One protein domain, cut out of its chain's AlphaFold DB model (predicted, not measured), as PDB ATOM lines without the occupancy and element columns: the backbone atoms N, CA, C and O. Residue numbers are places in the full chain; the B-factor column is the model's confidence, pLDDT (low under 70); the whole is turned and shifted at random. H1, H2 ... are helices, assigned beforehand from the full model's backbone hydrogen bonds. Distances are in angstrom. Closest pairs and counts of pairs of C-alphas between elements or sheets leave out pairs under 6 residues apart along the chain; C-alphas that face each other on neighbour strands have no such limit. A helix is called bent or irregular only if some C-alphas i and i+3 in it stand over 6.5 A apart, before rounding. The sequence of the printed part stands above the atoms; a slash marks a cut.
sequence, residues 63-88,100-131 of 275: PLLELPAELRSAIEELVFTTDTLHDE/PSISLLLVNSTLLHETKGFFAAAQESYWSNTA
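What this domain is: This is residues 63 to 88 and 100 to 131 of the 275 residues of an uncharacterized protein of Zymoseptoria tritici ST99CH_1E4 (UniProt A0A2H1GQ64). One long helix, H3, makes the length of this small, elongated piece; a shorter helix, H2, slopes toward it and comes near it with its last residue, and the one-turn helix H1 packs on residues 110 to 114 of H3. Contacts between the helices are few, and residues 66 to 71 stick out. The printed part has 58 residues with three named helices, in the order H1, H2, H3, and no named strand; the class is all helix. It is only just compact, close to loose, with a radius of gyration of the C-alphas of 12.0 A, and spans 34 by 21 by 16 A.

How they stand to each other: Start at H1, residues 63 to 66, which touches H3, residues 109 to 129, with the closest C-alphas, those of Leu 64 and Leu 111, 6.8 A apart; H3 does so with residues 110 to 114 alone. Next look at H2, residues 69 to 80: it is close to H1 but not clearly touching, the closest C-alphas being those of Leu 64 and Arg 72, at 7.0 A. H2 is also close to H3 but not clearly touching, with C-alphas 80 and 122 the closest at 7.3 A. H2 and H3 run the same way at a steep tilt of 54 degrees. In H2 every O i to N i+4 pair is within hydrogen-bond range, in H3 15 of 17; H1 is too short for such a pair.

Where its parts are: Find C-alpha 63 at (57.574, 36.988, -13.551), where H1 begins; it covers 4.8 A. H2 runs 15.6 A from C-alpha 69 at (59.453, 47.091, -19.863). H3 runs 29.0 A to C-alpha 129 at (35.826, 57.094, -13.566); it has a kink of 51 degrees near residue 116 and is irregular, with C-alphas 114 and 117 7.1 A apart.

The domain as a whole: The two C-alphas farthest apart, those of Glu 66 and Ala 131, are 35.4 A apart. H1 to H2 is a tight link; H2 to H3 is the link across the cut, where residues 89 to 99 are not printed and C-alphas 88 and 100 are 18.0 A apart. Mean pLDDT of the printed part is 74.2; look for values under 70 at residues 63 to 64, 76, 78 to 88 and 104.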
ATOM      1  N   PRO A  63      57.224  37.115 -12.139       67.31
ATOM      2  CA  PRO A  63      57.574  36.988 -13.551       67.31
ATOM      3  C   PRO A  63      57.098  38.142 -14.425       67.31
ATOM      4  O   PRO A  63      57.744  38.437 -15.426       67.31
ATOM      5  N   LEU A  64      56.035  38.859 -14.050       69.06
ATOM      6  CA  LEU A  64      55.678  40.102 -14.735       69.06
ATOM      7  C   LEU A  64      56.748  41.185 -14.647       69.06
ATOM      8  O   LEU A  64      57.023  41.843 -15.642       69.06
ATOM      9  N   LEU A  65      57.371  41.360 -13.484       71.94
ATOM     10  CA  LEU A  65      58.461  42.316 -13.279       71.94
ATOM     11  C   LEU A  65      59.793  41.823 -13.858       71.94
ATOM     12  O   LEU A  65      60.705  42.629 -14.033       71.94
ATOM     13  N   GLU A  66      59.894  40.532 -14.184       77.25
ATOM     14  CA  GLU A  66      61.024  39.959 -14.921       77.25
ATOM     15  C   GLU A  66      60.925  40.209 -16.435       77.25
ATOM     16  O   GLU A  66      61.929  40.101 -17.144       77.25
ATOM     17  N   LEU A  67      59.744  40.583 -16.946       75.44
ATOM     18  CA  LEU A  67      59.584  40.959 -18.347       75.44
ATOM     19  C   LEU A  67      60.249  42.320 -18.640       75.44
ATOM     20  O   LEU A  67      60.123  43.273 -17.852       75.44
ATOM     21  N   PRO A  68      60.883  42.461 -19.822       79.75
ATOM     22  CA  PRO A  68      61.267  43.755 -20.373       79.75
ATOM     23  C   PRO A  68      60.119  44.762 -20.280       79.75
ATOM     24  O   PRO A  68      58.954  44.409 -20.483       79.75
ATOM     25  N   ALA A  69      60.447  46.023 -19.993       76.00
ATOM     26  CA  ALA A  69      59.453  47.091 -19.863       76.00
ATOM     27  C   ALA A  69      58.542  47.191 -21.101       76.00
ATOM     28  O   ALA A  69      57.344  47.382 -20.954       76.00
ATOM     29  N   GLU A  70      59.090  46.951 -22.292       74.38
ATOM     30  CA  GLU A  70      58.362  46.927 -23.567       74.38
ATOM     31  C   GLU A  70      57.236  45.883 -23.585       74.38
ATOM     32  O   GLU A  70      56.121  46.175 -24.006       74.38
ATOM     33  N   LEU A  71      57.503  44.672 -23.083       73.50
ATOM     34  CA  LEU A  71      56.508  43.601 -23.026       73.50
ATOM     35  C   LEU A  71      55.464  43.859 -21.941       73.50
ATOM     36  O   LEU A  71      54.296  43.537 -22.142       73.50
ATOM     37  N   ARG A  72      55.857  44.476 -20.822       76.25
ATOM     38  CA  ARG A  72      54.902  44.926 -19.802       76.25
ATOM     39  C   ARG A  72      53.956  45.982 -20.356       76.25
ATOM     40  O   ARG A  72      52.753  45.806 -20.234       76.25
ATOM     41  N   SER A  73      54.483  47.007 -21.024       73.38
ATOM     42  CA  SER A  73      53.669  48.047 -21.655       73.38
ATOM     43  C   SER A  73      52.774  47.491 -22.759       73.38
ATOM     44  O   SER A  73      51.621  47.884 -22.833       73.38
ATOM     45  N   ALA A  74      53.241  46.527 -23.558       70.81
ATOM     46  CA  ALA A  74      52.406  45.880 -24.573       70.81
ATOM     47  C   ALA A  74      51.266  45.045 -23.961       70.81
ATOM     48  O   ALA A  74      50.155  45.034 -24.483       70.81
ATOM     49  N   ILE A  75      51.519  44.346 -22.848       71.94
ATOM     50  CA  ILE A  75      50.471  43.635 -22.100       71.94
ATOM     51  C   ILE A  75      49.500  44.637 -21.478       71.94
ATOM     52  O   ILE A  75      48.296  44.425 -21.544       71.94
ATOM     53  N   GLU A  76      50.000  45.727 -20.897       69.81
ATOM     54  CA  GLU A  76      49.155  46.783 -20.344       69.81
ATOM     55  C   GLU A  76      48.280  47.419 -21.420       69.81
ATOM     56  O   GLU A  76      47.082  47.573 -21.214       69.81
ATOM     57  N   GLU A  77      48.845  47.713 -22.587       70.38
ATOM     58  CA  GLU A  77      48.114  48.224 -23.737       70.38
ATOM     59  C   GLU A  77      47.041  47.216 -24.157       70.38
ATOM     60  O   GLU A  77      45.867  47.547 -24.160       70.38
ATOM     61  N   LEU A  78      47.377  45.948 -24.379       66.75
ATOM     62  CA  LEU A  78      46.405  44.938 -24.819       66.75
ATOM     63  C   LEU A  78      45.309  44.604 -23.790       66.75
ATOM     64  O   LEU A  78      44.213  44.204 -24.177       66.75
ATOM     65  N   VAL A  79      45.600  44.703 -22.490       65.19
ATOM     66  CA  VAL A  79      44.663  44.343 -21.407       65.19
ATOM     67  C   VAL A  79      43.843  45.549 -20.942       65.19
ATOM     68  O   VAL A  79      42.692  45.378 -20.532       65.19
ATOM     69  N   PHE A  80      44.418  46.753 -20.997       64.81
ATOM     70  CA  PHE A  80      43.874  47.961 -20.377       64.81
ATOM     71  C   PHE A  80      43.670  49.146 -21.338       64.81
ATOM     72  O   PHE A  80      43.194  50.185 -20.874       64.81
ATOM     73  N   THR A  81      43.927  49.016 -22.651       62.25
ATOM     74  CA  THR A  81      43.351  49.934 -23.660       62.25
ATOM     75  C   THR A  81      41.846  49.712 -23.725       62.25
ATOM     76  O   THR A  81      41.306  48.958 -24.527       62.25
ATOM     77  N   THR A  82      41.151  50.332 -22.789       63.22
ATOM     78  CA  THR A  82      39.698  50.460 -22.839       63.22
ATOM     79  C   THR A  82      39.330  51.647 -23.714       63.22
ATOM     80  O   THR A  82      40.196  52.448 -24.074       63.22
ATOM     81  N   ASP A  83      38.034  51.815 -23.967       62.50
ATOM     82  CA  ASP A  83      37.461  52.969 -24.675       62.50
ATOM     83  C   ASP A  83      37.850  54.345 -24.055       62.50
ATOM     84  O   ASP A  83      37.518  55.385 -24.603       62.50
ATOM     85  N   THR A  84      38.571  54.379 -22.923       53.84
ATOM     86  CA  THR A  84      38.889  55.579 -22.121       53.84
ATOM     87  C   THR A  84      40.199  56.294 -22.467       53.84
ATOM     88  O   THR A  84      40.618  57.186 -21.730       53.84
ATOM     89  N   LEU A  85      40.887  55.936 -23.555       50.62
ATOM     90  CA  LEU A  85      42.166  56.582 -23.894       50.62
ATOM     91  C   LEU A  85      42.054  57.877 -24.702       50.62
ATOM     92  O   LEU A  85      43.091  58.462 -25.027       50.62
ATOM     93  N   HIS A  86      40.856  58.359 -25.016       52.66
ATOM     94  CA  HIS A  86      40.674  59.644 -25.680       52.66
ATOM     95  C   HIS A  86      39.786  60.543 -24.812       52.66
ATOM     96  O   HIS A  86      38.719  60.151 -24.384       52.66
ATOM     97  N   ASP A  87      40.341  61.705 -24.459       57.28
ATOM     98  CA  ASP A  87      39.749  62.844 -23.749       57.28
ATOM     99  C   ASP A  87      38.926  62.619 -22.459       57.28
ATOM    100  O   ASP A  87      37.954  61.880 -22.380       57.28
ATOM    101  N   GLU A  88      39.205  63.439 -21.443       57.12
ATOM    102  CA  GLU A  88      38.413  63.544 -20.200       57.12
ATOM    103  C   GLU A  88      36.939  63.956 -20.419       57.12
ATOM    104  O   GLU A  88      36.131  63.929 -19.487       57.12
ATOM    105  N   PRO A 100      38.086  46.400 -19.378       80.19
ATOM    106  CA  PRO A 100      39.311  45.606 -19.490       80.19
ATOM    107  C   PRO A 100      39.015  44.102 -19.520       80.19
ATOM    108  O   PRO A 100      38.288  43.599 -18.660       80.19
ATOM    109  N   SER A 101      39.584  43.351 -20.463       78.06
ATOM    110  CA  SER A 101      39.308  41.913 -20.579       78.06
ATOM    111  C   SER A 101      40.301  41.060 -19.789       78.06
ATOM    112  O   SER A 101      41.513  41.252 -19.858       78.06
ATOM    113  N   ILE A 102      39.791  40.055 -19.068       78.50
ATOM    114  CA  ILE A 102      40.626  39.081 -18.348       78.50
ATOM    115  C   ILE A 102      41.239  38.026 -19.285       78.50
ATOM    116  O   ILE A 102      42.127  37.286 -18.866       78.50
ATOM    117  N   SER A 103      40.787  37.924 -20.542       72.94
ATOM    118  CA  SER A 103      41.111  36.797 -21.433       72.94
ATOM    119  C   SER A 103      42.616  36.601 -21.644       72.94
ATOM    120  O   SER A 103      43.086  35.467 -21.674       72.94
ATOM    121  N   LEU A 104      43.395  37.683 -21.702       67.12
ATOM    122  CA  LEU A 104      44.856  37.615 -21.829       67.12
ATOM    123  C   LEU A 104      45.547  37.128 -20.549       67.12
ATOM    124  O   LEU A 104      46.559  36.433 -20.615       67.12
ATOM    125  N   LEU A 105      44.972  37.427 -19.383       71.00
ATOM    126  CA  LEU A 105      45.502  36.995 -18.089       71.00
ATOM    127  C   LEU A 105      45.240  35.505 -17.844       71.00
ATOM    128  O   LEU A 105      46.006  34.850 -17.146       71.00
ATOM    129  N   LEU A 106      44.197  34.941 -18.461       71.88
ATOM    130  CA  LEU A 106      43.865  33.516 -18.367       71.88
ATOM    131  C   LEU A 106      44.809  32.601 -19.165       71.88
ATOM    132  O   LEU A 106      44.785  31.388 -18.959       71.88
ATOM    133  N   VAL A 107      45.653  33.151 -20.046       72.19
ATOM    134  CA  VAL A 107      46.595  32.365 -20.866       72.19
ATOM    135  C   VAL A 107      47.688  31.713 -20.007       72.19
ATOM    136  O   VAL A 107      48.227  30.670 -20.374       72.19
ATOM    137  N   ASN A 108      48.006  32.290 -18.842       74.00
ATOM    138  CA  ASN A 108      49.048  31.791 -17.950       74.00
ATOM    139  C   ASN A 108      48.618  31.932 -16.480       74.00
ATOM    140  O   ASN A 108      48.348  33.032 -16.011       74.00
ATOM    141  N   SER A 109      48.591  30.824 -15.731       76.62
ATOM    142  CA  SER A 109      48.135  30.808 -14.332       76.62
ATOM    143  C   SER A 109      49.014  31.624 -13.382       76.62
ATOM    144  O   SER A 109      48.512  32.145 -12.387       76.62
ATOM    145  N   THR A 110      50.307  31.749 -13.679       76.75
ATOM    146  CA  THR A 110      51.243  32.566 -12.902       76.75
ATOM    147  C   THR A 110      50.978  34.049 -13.137       76.75
ATOM    148  O   THR A 110      50.773  34.793 -12.178       76.75
ATOM    149  N   LEU A 111      50.839  34.458 -14.406       72.25
ATOM    150  CA  LEU A 111      50.430  35.824 -14.742       72.25
ATOM    151  C   LEU A 111      49.063  36.150 -14.144       72.25
ATOM    152  O   LEU A 111      48.904  37.219 -13.568       72.25
ATOM    153  N   LEU A 112      48.097  35.230 -14.205       77.06
ATOM    154  CA  LEU A 112      46.779  35.411 -13.599       77.06
ATOM    155  C   LEU A 112      46.873  35.715 -12.101       77.06
ATOM    156  O   LEU A 112      46.222  36.642 -11.623       77.06
ATOM    157  N   HIS A 113      47.664  34.944 -11.352       78.56
ATOM    158  CA  HIS A 113      47.791  35.123  -9.907       78.56
ATOM    159  C   HIS A 113      48.414  36.483  -9.550       78.56
ATOM    160  O   HIS A 113      47.980  37.128  -8.598       78.56
ATOM    161  N   GLU A 114      49.382  36.946 -10.338       76.31
ATOM    162  CA  GLU A 114      50.044  38.241 -10.142       76.31
ATOM    163  C   GLU A 114      49.189  39.432 -10.577       76.31
ATOM    164  O   GLU A 114      49.200  40.481  -9.936       76.31
ATOM    165  N   THR A 115      48.420  39.275 -11.651       74.56
ATOM    166  CA  THR A 115      47.664  40.374 -12.271       74.56
ATOM    167  C   THR A 115      46.249  40.519 -11.768       74.56
ATOM    168  O   THR A 115      45.656  41.570 -11.982       74.56
ATOM    169  N   LYS A 116      45.689  39.516 -11.085       79.88
ATOM    170  CA  LYS A 116      44.287  39.545 -10.644       79.88
ATOM    171  C   LYS A 116      43.940  40.816  -9.859       79.88
ATOM    172  O   LYS A 116      42.850  41.353 -10.040       79.88
ATOM    173  N   GLY A 117      44.857  41.302  -9.018       77.88
ATOM    174  CA  GLY A 117      44.687  42.556  -8.277       77.88
ATOM    175  C   GLY A 117      44.657  43.784  -9.190       77.88
ATOM    176  O   GLY A 117      43.737  44.590  -9.099       77.88
ATOM    177  N   PHE A 118      45.613  43.883 -10.118       79.00
ATOM    178  CA  PHE A 118      45.665  44.958 -11.114       79.00
ATOM    179  C   PHE A 118      44.433  44.959 -12.020       79.00
ATOM    180  O   PHE A 118      43.855  46.009 -12.274       79.00
ATOM    181  N   PHE A 119      43.977  43.778 -12.438       82.00
ATOM    182  CA  PHE A 119      42.761  43.617 -13.223       82.00
ATOM    183  C   PHE A 119      41.519  44.109 -12.478       82.00
ATOM    184  O   PHE A 119      40.723  44.861 -13.036       82.00
ATOM    185  N   ALA A 120      41.357  43.714 -11.211       83.31
ATOM    186  CA  ALA A 120      40.240  44.163 -10.388       83.31
ATOM    187  C   ALA A 120      40.254  45.688 -10.196       83.31
ATOM    188  O   ALA A 120      39.217  46.326 -10.364       83.31
ATOM    189  N   ALA A 121      41.427  46.267  -9.924       83.62
ATOM    190  CA  ALA A 121      41.597  47.711  -9.787       83.62
ATOM    191  C   ALA A 121      41.313  48.461 -11.101       83.62
ATOM    192  O   ALA A 121      40.673  49.509 -11.085       83.62
ATOM    193  N   ALA A 122      41.736  47.921 -12.246       82.88
ATOM    194  CA  ALA A 122      41.473  48.518 -13.552       82.88
ATOM    195  C   ALA A 122      39.986  48.463 -13.926       82.88
ATOM    196  O   ALA A 122      39.440  49.453 -14.402       82.88
ATOM    197  N   GLN A 123      39.314  47.338 -13.666       86.00
ATOM    198  CA  GLN A 123      37.860  47.210 -13.810       86.00
ATOM    199  C   GLN A 123      37.127  48.224 -12.931       86.00
ATOM    200  O   GLN A 123      36.249  48.941 -13.402       86.00
ATOM    201  N   GLU A 124      37.504  48.317 -11.657       87.06
ATOM    202  CA  GLU A 124      36.917  49.280 -10.731       87.06
ATOM    203  C   GLU A 124      37.123  50.724 -11.199       87.06
ATOM    204  O   GLU A 124      36.163  51.496 -11.239       87.06
ATOM    205  N   SER A 125      38.342  51.069 -11.619       85.81
ATOM    206  CA  SER A 125      38.667  52.386 -12.169       85.81
ATOM    207  C   SER A 125      37.855  52.695 -13.426       85.81
ATOM    208  O   SER A 125      37.303  53.786 -13.535       85.81
ATOM    209  N   TYR A 126      37.721  51.736 -14.346       87.44
ATOM    210  CA  TYR A 126      36.940  51.908 -15.569       87.44
ATOM    211  C   TYR A 126      35.485  52.271 -15.255       87.44
ATOM    212  O   TYR A 126      34.999  53.307 -15.700       87.44
ATOM    213  N   TRP A 127      34.791  51.480 -14.433       88.81
ATOM    214  CA  TRP A 127      33.373  51.730 -14.148       88.81
ATOM    215  C   TRP A 127      33.133  52.990 -13.311       88.81
ATOM    216  O   TRP A 127      32.117  53.655 -13.491       88.81
ATOM    217  N   SER A 128      34.057  53.334 -12.413       86.75
ATOM    218  CA  SER A 128      33.898  54.484 -11.515       86.75
ATOM    219  C   SER A 128      34.286  55.820 -12.140       86.75
ATOM    220  O   SER A 128      33.666  56.832 -11.810       86.75
ATOM    221  N   ASN A 129      35.275  55.845 -13.038       85.81
ATOM    222  CA  ASN A 129      35.826  57.094 -13.566       85.81
ATOM    223  C   ASN A 129      35.279  57.484 -14.944       85.81
ATOM    224  O   ASN A 129      35.270  58.682 -15.248       85.81
ATOM    225  N   THR A 130      34.795  56.520 -15.732       86.62
ATOM    226  CA  THR A 130      34.254  56.750 -17.082       86.62
ATOM    227  C   THR A 130      32.918  57.486 -17.031       86.62
ATOM    228  O   THR A 130      32.059  57.182 -16.202       86.62
ATOM    229  N   ALA A 131      32.740  58.466 -17.917       87.69
ATOM    230  CA  ALA A 131      31.457  59.118 -18.141       87.69
ATOM    231  C   ALA A 131      30.644  58.301 -19.150       87.69
ATOM    232  O   ALA A 131      31.018  58.199 -20.315       87.69
TER     233      ALA A 131